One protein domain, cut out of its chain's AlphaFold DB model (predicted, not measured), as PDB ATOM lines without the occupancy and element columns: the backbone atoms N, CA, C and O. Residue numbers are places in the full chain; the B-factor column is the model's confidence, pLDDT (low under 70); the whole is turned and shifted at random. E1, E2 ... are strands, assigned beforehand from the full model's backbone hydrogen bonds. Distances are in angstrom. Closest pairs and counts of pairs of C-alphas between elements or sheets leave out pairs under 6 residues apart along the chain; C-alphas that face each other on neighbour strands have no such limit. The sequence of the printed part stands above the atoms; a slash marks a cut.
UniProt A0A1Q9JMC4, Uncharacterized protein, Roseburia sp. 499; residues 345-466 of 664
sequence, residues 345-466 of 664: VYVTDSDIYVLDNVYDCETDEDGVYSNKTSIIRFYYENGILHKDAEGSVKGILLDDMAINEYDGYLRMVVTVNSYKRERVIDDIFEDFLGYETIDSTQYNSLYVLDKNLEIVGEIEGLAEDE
ATOM      1  N   VAL A 345      50.810  29.596  34.309       95.94
ATOM      2  CA  VAL A 345      51.419  30.519  35.275       95.94
ATOM      3  C   VAL A 345      52.856  30.804  34.844       95.94
ATOM      4  O   VAL A 345      53.617  29.878  34.595       95.94
ATOM      5  N   TYR A 346      53.231  32.079  34.774       97.19
ATOM      6  CA  TYR A 346      54.610  32.520  34.537       97.19
ATOM      7  C   TYR A 346      55.162  33.151  35.820       97.19
ATOM      8  O   TYR A 346      54.463  33.948  36.450       97.19
ATOM      9  N   VAL A 347      56.373  32.785  36.248       97.19
ATOM     10  CA  VAL A 347      56.909  33.171  37.567       97.19
ATOM     11  C   VAL A 347      58.351  33.654  37.463       97.19
ATOM     12  O   VAL A 347      59.213  32.949  36.953       97.19
ATOM     13  N   THR A 348      58.598  34.849  37.996       95.44
ATOM     14  CA  THR A 348      59.917  35.486  38.111       95.44
ATOM     15  C   THR A 348      60.462  35.333  39.536       95.44
ATOM     16  O   THR A 348      59.829  34.710  40.392       95.44
ATOM     17  N   ASP A 349      61.612  35.945  39.836       90.75
ATOM     18  CA  ASP A 349      62.202  36.018  41.186       90.75
ATOM     19  C   ASP A 349      61.387  36.842  42.210       90.75
ATOM     20  O   ASP A 349      61.723  36.870  43.396       90.75
ATOM     21  N   SER A 350      60.319  37.511  41.765       92.38
ATOM     22  CA  SER A 350      59.556  38.479  42.561       92.38
ATOM     23  C   SER A 350      58.040  38.457  42.314       92.38
ATOM     24  O   SER A 350      57.269  38.855  43.196       92.38
ATOM     25  N   ASP A 351      57.597  37.941  41.163       96.88
ATOM     26  CA  ASP A 351      56.212  37.996  40.709       96.88
ATOM     27  C   ASP A 351      55.703  36.689  40.093       96.88
ATOM     28  O   ASP A 351      56.448  35.849  39.595       96.88
ATOM     29  N   ILE A 352      54.384  36.529  40.143       97.69
ATOM     30  CA  ILE A 352      53.605  35.417  39.603       97.69
ATOM     31  C   ILE A 352      52.514  36.022  38.715       97.69
ATOM     32  O   ILE A 352      51.670  36.794  39.180       97.69
ATOM     33  N   TYR A 353      52.503  35.635  37.447       97.94
ATOM     34  CA  TYR A 353      51.531  36.043  36.444       97.94
ATOM     35  C   TYR A 353      50.599  34.875  36.134       97.94
ATOM     36  O   TYR A 353      51.007  33.868  35.560       97.94
ATOM     37  N   VAL A 354      49.335  35.017  36.524       97.00
ATOM     38  CA  VAL A 354      48.257  34.069  36.216       97.00
ATOM     39  C   VAL A 354      47.680  34.421  34.851       97.00
ATOM     40  O   VAL A 354      47.237  35.557  34.664       97.00
ATOM     41  N   LEU A 355      47.673  33.460  33.924       95.69
ATOM     42  CA  LEU A 355      47.262  33.645  32.533       95.69
ATOM     43  C   LEU A 355      46.011  32.809  32.237       95.69
ATOM     44  O   LEU A 355      46.006  31.599  32.448       95.69
ATOM     45  N   ASP A 356      44.948  33.445  31.747       92.69
ATOM     46  CA  ASP A 356      43.662  32.797  31.455       92.69
ATOM     47  C   ASP A 356      43.238  33.066  30.002       92.69
ATOM     48  O   ASP A 356      42.963  34.213  29.627       92.69
ATOM     49  N   ASN A 357      43.237  32.021  29.169       90.44
ATOM     50  CA  ASN A 357      42.947  32.099  27.738       90.44
ATOM     51  C   ASN A 357      41.428  32.060  27.482       90.44
ATOM     52  O   ASN A 357      40.778  31.016  27.523       90.44
ATOM     53  N   VAL A 358      40.859  33.219  27.154       87.00
ATOM     54  CA  VAL A 358      39.432  33.406  26.870       87.00
ATOM     55  C   VAL A 358      39.197  33.325  25.360       87.00
ATOM     56  O   VAL A 358      39.435  34.278  24.613       87.00
ATOM     57  N   TYR A 359      38.722  32.165  24.908       81.56
ATOM     58  CA  TYR A 359      38.428  31.880  23.496       81.56
ATOM     59  C   TYR A 359      37.105  32.493  23.013       81.56
ATOM     60  O   TYR A 359      37.002  32.909  21.857       81.56
ATOM     61  N   ASP A 360      36.103  32.552  23.892       72.38
ATOM     62  CA  ASP A 360      34.773  33.091  23.605       72.38
ATOM     63  C   ASP A 360      34.589  34.437  24.320       72.38
ATOM     64  O   ASP A 360      34.402  34.508  25.533       72.38
ATOM     65  N   CYS A 361      34.671  35.515  23.545       68.69
ATOM     66  CA  CYS A 361      34.405  36.883  23.982       68.69
ATOM     67  C   CYS A 361      33.115  37.445  23.359       68.69
ATOM     68  O   CYS A 361      32.930  38.666  23.304       68.69
ATOM     69  N   GLU A 362      32.248  36.575  22.833       76.75
ATOM     70  CA  GLU A 362      31.046  36.981  22.123       76.75
ATOM     71  C   GLU A 362      30.091  37.787  23.016       76.75
ATOM     72  O   GLU A 362      29.853  37.475  24.184       76.75
ATOM     73  N   THR A 363      29.456  38.804  22.430       73.56
ATOM     74  CA  THR A 363      28.313  39.489  23.045       73.56
ATOM     75  C   THR A 363      27.114  39.485  22.100       73.56
ATOM     76  O   THR A 363      27.246  39.200  20.907       73.56
ATOM     77  N   ASP A 364      25.936  39.832  22.622       76.81
ATOM     78  CA  ASP A 364      24.699  40.016  21.849       76.81
ATOM     79  C   ASP A 364      24.700  41.330  21.016       76.81
ATOM     80  O   ASP A 364      23.691  42.039  20.934       76.81
ATOM     81  N   GLU A 365      25.829  41.671  20.384       82.56
ATOM     82  CA  GLU A 365      26.001  42.871  19.554       82.56
ATOM     83  C   GLU A 365      26.770  42.580  18.248       82.56
ATOM     84  O   GLU A 365      27.609  41.677  18.175       82.56
ATOM     85  N   ASP A 366      26.495  43.364  17.194       84.50
ATOM     86  CA  ASP A 366      27.307  43.347  15.966       84.50
ATOM     87  C   ASP A 366      28.706  43.891  16.288       84.50
ATOM     88  O   ASP A 366      28.826  44.994  16.827       84.50
ATOM     89  N   GLY A 367      29.768  43.172  15.928       87.81
ATOM     90  CA  GLY A 367      31.108  43.545  16.378       87.81
ATOM     91  C   GLY A 367      32.240  42.759  15.735       87.81
ATOM     92  O   GLY A 367      32.020  41.801  14.994       87.81
ATOM     93  N   VAL A 368      33.463  43.195  16.030       87.12
ATOM     94  CA  VAL A 368      34.686  42.416  15.813       87.12
ATOM     95  C   VAL A 368      35.111  41.871  17.168       87.12
ATOM     96  O   VAL A 368      35.167  42.619  18.143       87.12
ATOM     97  N   TYR A 369      35.378  40.577  17.197       89.69
ATOM     98  CA  TYR A 369      35.664  39.773  18.371       89.69
ATOM     99  C   TYR A 369      37.017  39.093  18.175       89.69
ATOM    100  O   TYR A 369      37.379  38.746  17.052       89.69
ATOM    101  N   SER A 370      37.769  38.906  19.254       92.19
ATOM    102  CA  SER A 370      39.008  38.131  19.244       92.19
ATOM    103  C   SER A 370      39.202  37.415  20.568       92.19
ATOM    104  O   SER A 370      38.851  37.971  21.610       92.19
ATOM    105  N   ASN A 371      39.833  36.243  20.545       92.81
ATOM    106  CA  ASN A 371      40.372  35.638  21.764       92.81
ATOM    107  C   ASN A 371      41.228  36.652  22.564       92.81
ATOM    108  O   ASN A 371      41.771  37.608  21.992       92.81
ATOM    109  N   LYS A 372      41.320  36.473  23.885       94.25
ATOM    110  CA  LYS A 372      42.162  37.292  24.776       94.25
ATOM    111  C   LYS A 372      42.849  36.432  25.837       94.25
ATOM    112  O   LYS A 372      42.256  35.463  26.301       94.25
ATOM    113  N   THR A 373      44.027  36.843  26.297       94.94
ATOM    114  CA  THR A 373      44.630  36.339  27.536       94.94
ATOM    115  C   THR A 373      44.363  37.369  28.623       94.94
ATOM    116  O   THR A 373      44.783  38.525  28.511       94.94
ATOM    117  N   SER A 374      43.647  36.967  29.670       94.69
ATOM    118  CA  SER A 374      43.501  37.757  30.894       94.69
ATOM    119  C   SER A 374      44.701  37.487  31.801       94.69
ATOM    120  O   SER A 374      45.146  36.347  31.906       94.69
ATOM    121  N   ILE A 375      45.236  38.529  32.434       96.62
ATOM    122  CA  ILE A 375      46.489  38.483  33.197       96.62
ATOM    123  C   ILE A 375      46.226  39.034  34.598       96.62
ATOM    124  O   ILE A 375      45.695  40.137  34.740       96.62
ATOM    125  N   ILE A 376      46.621  38.301  35.641       96.75
ATOM    126  CA  ILE A 376      46.586  38.784  37.031       96.75
ATOM    127  C   ILE A 376      47.975  38.617  37.643       96.75
ATOM    128  O   ILE A 376      48.508  37.510  37.688       96.75
ATOM    129  N   ARG A 377      48.544  39.718  38.143       97.56
ATOM    130  CA  ARG A 377      49.864  39.749  38.789       97.56
ATOM    131  C   ARG A 377      49.735  39.611  40.302       97.56
ATOM    132  O   ARG A 377      48.955  40.329  40.939       97.56
ATOM    133  N   PHE A 378      50.568  38.752  40.872       97.25
ATOM    134  CA  PHE A 378      50.835  38.657  42.300       97.25
ATOM    135  C   PHE A 378      52.325  38.876  42.552       97.25
ATOM    136  O   PHE A 378      53.117  38.087  42.052       97.25
ATOM    137  N   TYR A 379      52.703  39.853  43.378       96.19
ATOM    138  CA  TYR A 379      54.056  39.849  43.946       96.19
ATOM    139  C   TYR A 379      54.096  38.941  45.174       96.19
ATOM    140  O   TYR A 379      53.064  38.677  45.818       96.19
ATOM    141  N   TYR A 380      55.292  38.491  45.541       95.00
ATOM    142  CA  TYR A 380      55.498  37.731  46.768       95.00
ATOM    143  C   TYR A 380      56.686  38.239  47.591       95.00
ATOM    144  O   TYR A 380      57.688  38.713  47.071       95.00
ATOM    145  N   GLU A 381      56.576  38.145  48.920       94.50
ATOM    146  CA  GLU A 381      57.677  38.465  49.839       94.50
ATOM    147  C   GLU A 381      57.694  37.446  50.987       94.50
ATOM    148  O   GLU A 381      56.688  37.251  51.674       94.50
ATOM    149  N   ASN A 382      58.832  36.785  51.232       94.44
ATOM    150  CA  ASN A 382      58.994  35.781  52.301       94.44
ATOM    151  C   ASN A 382      57.925  34.654  52.294       94.44
ATOM    152  O   ASN A 382      57.503  34.178  53.360       94.44
ATOM    153  N   GLY A 383      57.471  34.241  51.106       94.88
ATOM    154  CA  GLY A 383      56.442  33.212  50.932       94.88
ATOM    155  C   GLY A 383      55.008  33.670  51.224       94.88
ATOM    156  O   GLY A 383      54.163  32.833  51.536       94.88
ATOM    157  N   ILE A 384      54.732  34.979  51.187       97.50
ATOM    158  CA  ILE A 384      53.383  35.558  51.302       97.50
ATOM    159  C   ILE A 384      52.975  36.153  49.951       97.50
ATOM    160  O   ILE A 384      53.746  36.903  49.358       97.50
ATOM    161  N   LEU A 385      51.766  35.829  49.487       96.88
ATOM    162  CA  LEU A 385      51.234  36.179  48.166       96.88
ATOM    163  C   LEU A 385      50.329  37.419  48.224       96.88
ATOM    164  O   LEU A 385      49.371  37.466  49.010       96.88
ATOM    165  N   HIS A 386      50.571  38.380  47.331       95.75
ATOM    166  CA  HIS A 386      49.864  39.660  47.270       95.75
ATOM    167  C   HIS A 386      49.384  39.970  45.845       95.75
ATOM    168  O   HIS A 386      50.199  40.222  44.968       95.75
ATOM    169  N   LYS A 387      48.060  40.003  45.608       94.19
ATOM    170  CA  LYS A 387      47.501  40.472  44.323       94.19
ATOM    171  C   LYS A 387      47.826  41.950  44.148       94.19
ATOM    172  O   LYS A 387      47.502  42.732  45.043       94.19
ATOM    173  N   ASP A 388      48.384  42.313  43.000       94.69
ATOM    174  CA  ASP A 388      48.783  43.689  42.696       94.69
ATOM    175  C   ASP A 388      47.961  44.262  41.535       94.69
ATOM    176  O   ASP A 388      47.096  45.118  41.740       94.69
ATOM    177  N   ALA A 389      48.134  43.704  40.336       95.81
ATOM    178  CA  ALA A 389      47.578  44.233  39.092       95.81
ATOM    179  C   ALA A 389      46.687  43.225  38.347       95.81
ATOM    180  O   ALA A 389      46.710  42.022  38.615       95.81
ATOM    181  N   GLU A 390      45.888  43.726  37.407       95.50
ATOM    182  CA  GLU A 390      45.150  42.918  36.429       95.50
ATOM    183  C   GLU A 390      45.080  43.640  35.083       95.50
ATOM    184  O   GLU A 390      45.007  44.867  35.041       95.50
ATOM    185  N   GLY A 391      45.093  42.879  33.995       95.31
ATOM    186  CA  GLY A 391      45.035  43.397  32.633       95.31
ATOM    187  C   GLY A 391      44.683  42.297  31.634       95.31
ATOM    188  O   GLY A 391      44.329  41.181  32.015       95.31
ATOM    189  N   SER A 392      44.764  42.602  30.341       95.56
ATOM    190  CA  SER A 392      44.541  41.612  29.283       95.56
ATOM    191  C   SER A 392      45.133  42.058  27.952       95.56
ATOM    192  O   SER A 392      45.116  43.252  27.649       95.56
ATOM    193  N   VAL A 393      45.534  41.095  27.124       96.81
ATOM    194  CA  VAL A 393      45.941  41.301  25.723       96.81
ATOM    195  C   VAL A 393      45.012  40.536  24.779       96.81
ATOM    196  O   VAL A 393      44.398  39.552  25.190       96.81
ATOM    197  N   LYS A 394      44.895  40.954  23.511       96.31
ATOM    198  CA  LYS A 394      44.221  40.131  22.488       96.31
ATOM    199  C   LYS A 394      45.129  38.962  22.107       96.31
ATOM    200  O   LYS A 394      46.341  39.121  22.081       96.31
ATOM    201  N   GLY A 395      44.548  37.837  21.716       95.31
ATOM    202  CA  GLY A 395      45.273  36.608  21.406       95.31
ATOM    203  C   GLY A 395      45.402  35.664  22.589       95.31
ATOM    204  O   GLY A 395      44.880  35.938  23.662       95.31
ATOM    205  N   ILE A 396      46.052  34.529  22.344       94.50
ATOM    206  CA  ILE A 396      46.385  33.502  23.336       94.50
ATOM    207  C   ILE A 396      47.890  33.236  23.323       94.50
ATOM    208  O   ILE A 396      48.526  33.303  22.264       94.50
ATOM    209  N   LEU A 397      48.447  32.938  24.494       93.69
ATOM    210  CA  LEU A 397      49.822  32.467  24.639       93.69
ATOM    211  C   LEU A 397      49.868  30.963  24.325       93.69
ATOM    212  O   LEU A 397      49.092  30.207  24.904       93.69
ATOM    213  N   LEU A 398      50.740  30.548  23.397       89.62
ATOM    214  CA  LEU A 398      50.860  29.151  22.938       89.62
ATOM    215  C   LEU A 398      52.184  28.471  23.328       89.62
ATOM    216  O   LEU A 398      52.247  27.249  23.339       89.62
ATOM    217  N   ASP A 399      53.217  29.249  23.657       88.62
ATOM    218  CA  ASP A 399      54.546  28.787  24.074       88.62
ATOM    219  C   ASP A 399      54.863  29.406  25.444       88.62
ATOM    220  O   ASP A 399      54.701  30.618  25.625       88.62
ATOM    221  N   ASP A 400      55.341  28.593  26.392       89.00
ATOM    222  CA  ASP A 400      55.776  29.026  27.730       89.00
ATOM    223  C   ASP A 400      56.833  30.130  27.687       89.00
ATOM    224  O   ASP A 400      57.009  30.882  28.643       89.00
ATOM    225  N   MET A 401      57.562  30.227  26.582       93.69
ATOM    226  CA  MET A 401      58.709  31.115  26.429       93.69
ATOM    227  C   MET A 401      58.410  32.307  25.513       93.69
ATOM    228  O   MET A 401      59.257  33.180  25.300       93.69
ATOM    229  N   ALA A 402      57.160  32.401  25.049       95.62
ATOM    230  CA  ALA A 402      56.590  33.584  24.424       95.62
ATOM    231  C   ALA A 402      56.127  34.639  25.439       95.62
ATOM    232  O   ALA A 402      55.416  35.568  25.065       95.62
ATOM    233  N   ILE A 403      56.573  34.543  26.693       97.56
ATOM    234  CA  ILE A 403      56.417  35.546  27.747       97.56
ATOM    235  C   ILE A 403      57.735  35.713  28.518       97.56
ATOM    236  O   ILE A 403      58.460  34.740  28.713       97.56
ATOM    237  N   ASN A 404      58.066  36.939  28.931       97.12
ATOM    238  CA  ASN A 404      59.166  37.208  29.861       97.12
ATOM    239  C   ASN A 404      59.009  38.582  30.562       97.12
ATOM    240  O   ASN A 404      58.417  39.502  29.993       97.12
ATOM    241  N   GLU A 405      59.595  38.773  31.746       96.62
ATOM    242  CA  GLU A 405      59.763  40.088  32.385       96.62
ATOM    243  C   GLU A 405      61.179  40.651  32.162       96.62
ATOM    244  O   GLU A 405      62.181  39.946  32.269       96.62
ATOM    245  N   TYR A 406      61.294  41.942  31.839       96.56
ATOM    246  CA  TYR A 406      62.588  42.624  31.727       96.56
ATOM    247  C   TYR A 406      62.461  44.129  31.998       96.56
ATOM    248  O   TYR A 406      61.559  44.784  31.481       96.56
ATOM    249  N   ASP A 407      63.371  44.676  32.813       95.25
ATOM    250  CA  ASP A 407      63.388  46.083  33.270       95.25
ATOM    251  C   ASP A 407      62.025  46.590  33.804       95.25
ATOM    252  O   ASP A 407      61.642  47.747  33.621       95.25
ATOM    253  N   GLY A 408      61.264  45.703  34.462       94.81
ATOM    254  CA  GLY A 408      59.936  45.990  35.019       94.81
ATOM    255  C   GLY A 408      58.787  46.016  34.002       94.81
ATOM    256  O   GLY A 408      57.707  46.521  34.326       94.81
ATOM    257  N   TYR A 409      59.008  45.494  32.791       98.12
ATOM    258  CA  TYR A 409      57.994  45.314  31.753       98.12
ATOM    259  C   TYR A 409      57.750  43.832  31.470       98.12
ATOM    260  O   TYR A 409      58.695  43.084  31.221       98.12
ATOM    261  N   LEU A 410      56.478  43.432  31.430       98.44
ATOM    262  CA  LEU A 410      56.068  42.119  30.941       98.44
ATOM    263  C   LEU A 410      55.972  42.178  29.413       98.44
ATOM    264  O   LEU A 410      55.327  43.069  28.859       98.44
ATOM    265  N   ARG A 411      56.623  41.248  28.721       98.44
ATOM    266  CA  ARG A 411      56.711  41.198  27.258       98.44
ATOM    267  C   ARG A 411      56.181  39.854  26.799       98.44
ATOM    268  O   ARG A 411      56.555  38.838  27.374       98.44
ATOM    269  N   MET A 412      55.316  39.834  25.791       97.94
ATOM    270  CA  MET A 412      54.740  38.581  25.302       97.94
ATOM    271  C   MET A 412      54.404  38.606  23.813       97.94
ATOM    272  O   MET A 412      54.105  39.667  23.263       97.94
ATOM    273  N   VAL A 413      54.423  37.436  23.172       97.69
ATOM    274  CA  VAL A 413      53.976  37.227  21.787       97.69
ATOM    275  C   VAL A 413      52.843  36.205  21.773       97.69
ATOM    276  O   VAL A 413      52.944  35.146  22.380       97.69
ATOM    277  N   VAL A 414      51.743  36.535  21.103       96.94
ATOM    278  CA  VAL A 414      50.474  35.797  21.188       96.94
ATOM    279  C   VAL A 414      49.818  35.641  19.820       96.94
ATOM    280  O   VAL A 414      49.962  36.505  18.949       96.94
ATOM    281  N   THR A 415      49.046  34.568  19.640       95.75
ATOM    282  CA  THR A 415      48.275  34.318  18.412       95.75
ATOM    283  C   THR A 415      46.831  34.796  18.574       95.75
ATOM    284  O   THR A 415      46.067  34.315  19.414       95.75
ATOM    285  N   VAL A 416      46.443  35.757  17.743       96.00
ATOM    286  CA  VAL A 416      45.127  36.393  17.702       96.00
ATOM    287  C   VAL A 416      44.258  35.753  16.626       96.00
ATOM    288  O   VAL A 416      44.556  35.812  15.436       96.00
ATOM    289  N   ASN A 417      43.128  35.196  17.049       93.50
ATOM    290  CA  ASN A 417      42.050  34.742  16.184       93.50
ATOM    291  C   ASN A 417      40.939  35.792  16.246       93.50
ATOM    292  O   ASN A 417      40.198  35.860  17.225       93.50
ATOM    293  N   SER A 418      40.851  36.632  15.216       92.31
ATOM    294  CA  SER A 418      39.880  37.722  15.115       92.31
ATOM    295  C   SER A 418      38.790  37.367  14.110       92.31
ATOM    296  O   SER A 418      39.084  36.903  13.013       92.31
ATOM    297  N   TYR A 419      37.534  37.642  14.435       89.31
ATOM    298  CA  TYR A 419      36.400  37.411  13.544       89.31
ATOM    299  C   TYR A 419      35.321  38.470  13.744       89.31
ATOM    300  O   TYR A 419      35.215  39.102  14.796       89.31
ATOM    301  N   LYS A 420      34.494  38.685  12.725       89.62
ATOM    302  CA  LYS A 420      33.382  39.628  12.789       89.62
ATOM    303  C   LYS A 420      32.063  38.873  12.911       89.62
ATOM    304  O   LYS A 420      31.852  37.876  12.229       89.62
ATOM    305  N   ARG A 421      31.150  39.368  13.745       87.62
ATOM    306  CA  ARG A 421      29.770  38.870  13.819       87.62
ATOM    307  C   ARG A 421      28.792  39.932  13.356       87.62
ATOM    308  O   ARG A 421      28.896  41.093  13.755       87.62
ATOM    309  N   GLU A 422      27.815  39.511  12.564       88.00
ATOM    310  CA  GLU A 422      26.653  40.323  12.200       88.00
ATOM    311  C   GLU A 422      25.359  39.566  12.522       88.00
ATOM    312  O   GLU A 422      25.266  38.346  12.358       88.00
ATOM    313  N   ARG A 423      24.345  40.292  12.999       87.62
ATOM    314  CA  ARG A 423      23.005  39.757  13.256       87.62
ATOM    315  C   ARG A 423      22.328  39.351  11.957       87.62
ATOM    316  O   ARG A 423      22.057  40.181  11.087       87.62
ATOM    317  N   VAL A 424      21.942  38.086  11.891       84.88
ATOM    318  CA  VAL A 424      21.069  37.551  10.853       84.88
ATOM    319  C   VAL A 424      19.626  37.889  11.219       84.88
ATOM    320  O   VAL A 424      19.122  37.514  12.281       84.88
ATOM    321  N   ILE A 425      18.954  38.600  10.321       85.75
ATOM    322  CA  ILE A 425      17.538  38.959  10.422       85.75
ATOM    323  C   ILE A 425      16.824  38.353   9.212       85.75
ATOM    324  O   ILE A 425      17.321  38.449   8.090       85.75
ATOM    325  N   ASP A 426      15.666  37.734   9.436       82.38
ATOM    326  CA  ASP A 426      14.814  37.199   8.375       82.38
ATOM    327  C   ASP A 426      14.314  38.332   7.459       82.38
ATOM    328  O   ASP A 426      13.719  39.309   7.922       82.38
ATOM    329  N   ASP A 427      14.533  38.208   6.148       81.38
ATOM    330  CA  ASP A 427      14.238  39.260   5.166       81.38
ATOM    331  C   ASP A 427      12.741  39.390   4.813       81.38
ATOM    332  O   ASP A 427      12.346  40.316   4.096       81.38
ATOM    333  N   ILE A 428      11.897  38.486   5.324       81.19
ATOM    334  CA  ILE A 428      10.450  38.424   5.081       81.19
ATOM    335  C   ILE A 428       9.654  38.799   6.339       81.19
ATOM    336  O   ILE A 428       8.617  39.465   6.233       81.19
ATOM    337  N   PHE A 429      10.110  38.354   7.511       83.56
ATOM    338  CA  PHE A 429       9.424  38.496   8.796       83.56
ATOM    339  C   PHE A 429      10.070  39.527   9.735       83.56
ATOM    340  O   PHE A 429       9.426  39.914  10.709       83.56
ATOM    341  N   GLU A 430      11.282  40.010   9.431       81.50
ATOM    342  CA  GLU A 430      12.102  40.890  10.290       81.50
ATOM    343  C   GLU A 430      12.440  40.268  11.668       81.50
ATOM    344  O   GLU A 430      12.829  40.968  12.606       81.50
ATOM    345  N   ASP A 431      12.322  38.940  11.791       84.94
ATOM    346  CA  ASP A 431      12.647  38.181  13.001       84.94
ATOM    347  C   ASP A 431      14.169  37.982  13.139       84.94
ATOM    348  O   ASP A 431      14.872  37.708  12.167       84.94
ATOM    349  N   PHE A 432      14.690  38.087  14.363       84.94
ATOM    350  CA  PHE A 432      16.093  37.791  14.664       84.94
ATOM    351  C   PHE A 432      16.349  36.276  14.612       84.94
ATOM    352  O   PHE A 432      15.713  35.518  15.348       84.94
ATOM    353  N   LEU A 433      17.282  35.847  13.755       82.44
ATOM    354  CA  LEU A 433      17.597  34.434  13.513       82.44
ATOM    355  C   LEU A 433      18.869  33.954  14.231       82.44
ATOM    356  O   LEU A 433      19.030  32.749  14.422       82.44
ATOM    357  N   GLY A 434      19.757  34.867  14.630       83.50
ATOM    358  CA  GLY A 434      21.037  34.560  15.275       83.50
ATOM    359  C   GLY A 434      22.159  35.476  14.787       83.50
ATOM    360  O   GLY A 434      21.898  36.534  14.216       83.50
ATOM    361  N   TYR A 435      23.407  35.057  14.979       83.81
ATOM    362  CA  TYR A 435      24.594  35.724  14.439       83.81
ATOM    363  C   TYR A 435      25.258  34.843  13.380       83.81
ATOM    364  O   TYR A 435      25.289  33.620  13.526       83.81
ATOM    365  N   GLU A 436      25.812  35.462  12.342       85.94
ATOM    366  CA  GLU A 436      26.715  34.814  11.388       85.94
ATOM    367  C   GLU A 436      28.134  35.343  11.614       85.94
ATOM    368  O   GLU A 436      28.342  36.550  11.764       85.94
ATOM    369  N   THR A 437      29.104  34.428  11.650       84.06
ATOM    370  CA  THR A 437      30.528  34.769  11.708       84.06
ATOM    371  C   THR A 437      31.058  34.948  10.290       84.06
ATOM    372  O   THR A 437      30.997  34.031   9.471       84.06
ATOM    373  N   ILE A 438      31.597  36.132  10.015       84.12
ATOM    374  CA  ILE A 438      32.196  36.538   8.743       84.12
ATOM    375  C   ILE A 438      33.608  37.080   8.992       84.12
ATOM    376  O   ILE A 438      33.951  37.429  10.119       84.12
ATOM    377  N   ASP A 439      34.424  37.165   7.938       84.62
ATOM    378  CA  ASP A 439      35.753  37.797   7.966       84.62
ATOM    379  C   ASP A 439      36.631  37.341   9.160       84.62
ATOM    380  O   ASP A 439      37.034  38.142  10.001       84.62
ATOM    381  N   SER A 440      36.887  36.028   9.247       89.00
ATOM    382  CA  SER A 440      37.817  35.438  10.220       89.00
ATOM    383  C   SER A 440      39.260  35.539   9.719       89.00
ATOM    384  O   SER A 440      39.545  35.119   8.596       89.00
ATOM    385  N   THR A 441      40.162  36.018  10.574       91.69
ATOM    386  CA  THR A 441      41.598  36.185  10.311       91.69
ATOM    387  C   THR A 441      42.401  35.726  11.527       91.69
ATOM    388  O   THR A 441      42.083  36.095  12.659       91.69
ATOM    389  N   GLN A 442      43.461  34.958  11.287       92.81
ATOM    390  CA  GLN A 442      44.481  34.638  12.285       92.81
ATOM    391  C   GLN A 442      45.717  35.512  12.035       92.81
ATOM    392  O   GLN A 442      46.073  35.760  10.885       92.81
ATOM    393  N   TYR A 443      46.340  36.018  13.092       94.25
ATOM    394  CA  TYR A 443      47.602  36.758  13.043       94.25
ATOM    395  C   TYR A 443      48.279  36.706  14.412       94.25
ATOM    396  O   TYR A 443      47.690  36.251  15.386       94.25
ATOM    397  N   ASN A 444      49.496  37.217  14.516       95.69
ATOM    398  CA  ASN A 444      50.260  37.260  15.756       95.69
ATOM    399  C   ASN A 444      50.453  38.706  16.211       95.69
ATOM    400  O   ASN A 444      50.408  39.639  15.404       95.69
ATOM    401  N   SER A 445      50.627  38.909  17.513       97.50
ATOM    402  CA  SER A 445      50.893  40.228  18.086       97.50
ATOM    403  C   SER A 445      51.936  40.136  19.187       97.50
ATOM    404  O   SER A 445      51.953  39.166  19.941       97.50
ATOM    405  N   LEU A 446      52.789  41.152  19.286       98.38
ATOM    406  CA  LEU A 446      53.701  41.350  20.408       98.38
ATOM    407  C   LEU A 446      53.158  42.477  21.286       98.38
ATOM    408  O   LEU A 446      52.817  43.540  20.770       98.38
ATOM    409  N   TYR A 447      53.124  42.268  22.598       98.69
ATOM    410  CA  TYR A 447      52.711  43.267  23.582       98.69
ATOM    411  C   TYR A 447      53.804  43.495  24.624       98.69
ATOM    412  O   TYR A 447      54.494  42.564  25.043       98.69
ATOM    413  N   VAL A 448      53.927  44.747  25.058       98.75
ATOM    414  CA  VAL A 448      54.761  45.176  26.181       98.75
ATOM    415  C   VAL A 448      53.854  45.892  27.176       98.75
ATOM    416  O   VAL A 448      53.215  46.891  26.835       98.75
ATOM    417  N   LEU A 449      53.780  45.370  28.397       98.69
ATOM    418  CA  LEU A 449      52.928  45.858  29.474       98.69
ATOM    419  C   LEU A 449      53.783  46.398  30.619       98.69
ATOM    420  O   LEU A 449      54.847  45.855  30.921       98.69
ATOM    421  N   ASP A 450      53.324  47.468  31.267       97.94
ATOM    422  CA  ASP A 450      53.952  47.960  32.492       97.94
ATOM    423  C   ASP A 450      53.565  47.123  33.721       97.94
ATOM    424  O   ASP A 450      52.778  46.177  33.654       97.94
ATOM    425  N   LYS A 451      54.108  47.500  34.883       96.00
ATOM    426  CA  LYS A 451      53.851  46.788  36.134       96.00
ATOM    427  C   LYS A 451      52.380  46.724  36.569       96.00
ATOM    428  O   LYS A 451      52.020  45.814  37.309       96.00
ATOM    429  N   ASN A 452      51.546  47.660  36.107       96.94
ATOM    430  CA  ASN A 452      50.107  47.697  36.369       96.94
ATOM    431  C   ASN A 452      49.313  46.855  35.353       96.94
ATOM    432  O   ASN A 452      48.086  46.858  35.400       96.94
ATOM    433  N   LEU A 453      50.004  46.154  34.443       97.88
ATOM    434  CA  LEU A 453      49.448  45.445  33.292       97.88
ATOM    435  C   LEU A 453      48.726  46.371  32.291       97.88
ATOM    436  O   LEU A 453      47.841  45.933  31.554       97.88
ATOM    437  N   GLU A 454      49.135  47.646  32.211       98.19
ATOM    438  CA  GLU A 454      48.735  48.542  31.118       98.19
ATOM    439  C   GLU A 454      49.650  48.328  29.899       98.19
ATOM    440  O   GLU A 454      50.875  48.375  30.021       98.19
ATOM    441  N   ILE A 455      49.074  48.133  28.705       98.56
ATOM    442  CA  ILE A 455      49.842  48.037  27.449       98.56
ATOM    443  C   ILE A 455      50.532  49.383  27.178       98.56
ATOM    444  O   ILE A 455      49.873  50.414  27.015       98.56
ATOM    445  N   VAL A 456      51.865  49.371  27.104       98.56
ATOM    446  CA  VAL A 456      52.693  50.555  26.819       98.56
ATOM    447  C   VAL A 456      53.276  50.568  25.409       98.56
ATOM    448  O   VAL A 456      53.576  51.657  24.913       98.56
ATOM    449  N   GLY A 457      53.398  49.402  24.771       98.50
ATOM    450  CA  GLY A 457      53.851  49.225  23.394       98.50
ATOM    451  C   GLY A 457      53.296  47.931  22.799       98.50
ATOM    452  O   GLY A 457      53.049  46.964  23.519       98.50
ATOM    453  N   GLU A 458      53.073  47.915  21.488       98.38
ATOM    454  CA  GLU A 458      52.470  46.783  20.778       98.38
ATOM    455  C   GLU A 458      52.941  46.717  19.317       98.38
ATOM    456  O   GLU A 458      53.237  47.745  18.703       98.38
ATOM    457  N   ILE A 459      52.964  45.510  18.750       98.06
ATOM    458  CA  ILE A 459      53.046  45.263  17.307       98.06
ATOM    459  C   ILE A 459      51.926  44.279  16.954       98.06
ATOM    460  O   ILE A 459      52.046  43.090  17.236       98.06
ATOM    461  N   GLU A 460      50.836  44.762  16.355       96.44
ATOM    462  CA  GLU A 460      49.707  43.921  15.917       96.44
ATOM    463  C   GLU A 460      49.824  43.508  14.437       96.44
ATOM    464  O   GLU A 460      50.408  44.224  13.619       96.44
ATOM    465  N   GLY A 461      49.186  42.393  14.065       93.00
ATOM    466  CA  GLY A 461      49.024  41.988  12.660       93.00
ATOM    467  C   GLY A 461      50.256  41.332  12.029       93.00
ATOM    468  O   GLY A 461      50.446  41.422  10.815       93.00
ATOM    469  N   LEU A 462      51.104  40.696  12.836       92.81
ATOM    470  CA  LEU A 462      52.285  39.961  12.385       92.81
ATOM    471  C   LEU A 462      51.878  38.624  11.760       92.81
ATOM    472  O   LEU A 462      51.072  37.907  12.343       92.81
ATOM    473  N   ALA A 463      52.475  38.271  10.618       88.31
ATOM    474  CA  ALA A 463      52.335  36.951   9.992       88.31
ATOM    475  C   ALA A 463      50.866  36.469   9.864       88.31
ATOM    476  O   ALA A 463      50.399  35.594  10.592       88.31
ATOM    477  N   GLU A 464      50.110  37.105   8.961       90.75
ATOM    478  CA  GLU A 464      48.698  36.784   8.698       90.75
ATOM    479  C   GLU A 464      48.530  35.328   8.208       90.75
ATOM    480  O   GLU A 464      49.229  34.883   7.298       90.75
ATOM    481  N   ASP A 465      47.558  34.620   8.792       88.38
ATOM    482  CA  ASP A 465      47.304  33.175   8.693       88.38
ATOM    483  C   ASP A 465      48.399  32.236   9.270       88.38
ATOM    484  O   ASP A 465      48.425  31.048   8.924       88.38
ATOM    485  N   GLU A 466      49.301  32.725  10.123       88.38
ATOM    486  CA  GLU A 466      50.303  31.910  10.834       88.38
ATOM    487  C   GLU A 466      50.070  31.977  12.359       88.38
ATOM    488  O   GLU A 466      49.460  32.928  12.857       88.38
TER     489      GLU A 466
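AT A GLANCE: This is residues 345 to 466 of the 664 residues of an uncharacterized protein of Roseburia sp. 499 (UniProt A0A1Q9JMC4). What shape is this? A long branched sheet of E3, E6, E7, E8 and E9 lies only partly face to face with a smaller sheet of E1, E2, E4 and E5, a stretched sandwich with the turn of hairpin E7 and E8 at one end of its length and that of hairpin E4 and E5 at the other. What makes it up? The 122 printed residues hold nine named strands, E1 to E9 in chain order, and no named helix: all strand. Both sheets are antiparallel, the smaller in the order E1 - E2 - E4 - E5; the whole is loose, with a radius of gyration of the C-alphas of 18.0 A and spans of 67 by 31 by 22 A.

IN THESE COORDINATES: Where is the branched sheet? E7, residues 409 to 425, spans 46.2 A from C-alpha 409 at (57.994, 45.314, 31.753), and E8, residues 432 to 449, spans 40.5 A. E3 is residues 367 to 370, E6 403 to 406, and E9 455 to 462, ending at (52.285, 39.961, 12.385). Where is the other? E1 is residues 345 to 347, E2 351 to 358, E4 372 to 381 at 29.5 A, and E5 384 to 394 at 30.6 A.

HOW THE PARTS SIT: What is beside E7? E3 (N 369 and O 419, 2.8 A) and E6 (N 411 and O 404, 2.8 A) lie on one side, E8 (N 416 and O 443, 2.7 A) on the other. E6 to E9 form a meander, each strand the antiparallel neighbour of the one before, with N 446 and O 459 of E8 and E9 2.9 A apart. What joins the smaller sheet? Within hydrogen-bond range are N 353 and O 346 of the neighbours E1 and E2 at 2.8 A, N 352 and O 378 of E2 and E4 at 2.8 A, and N 375 and O 391 of E4 and E5 at 2.8 A. How do the sheets stand? Their facing parts are 12.0 A centre to centre, with strands at 30 degrees.

THE WHOLE: How large is it? The C-alphas farthest apart, those of Asn 382 and Ile 428, are 67.8 A apart. Is it whole and sure? The printed part has no cut and no long link; its mean pLDDT is 92.0, with residue 361 under 70.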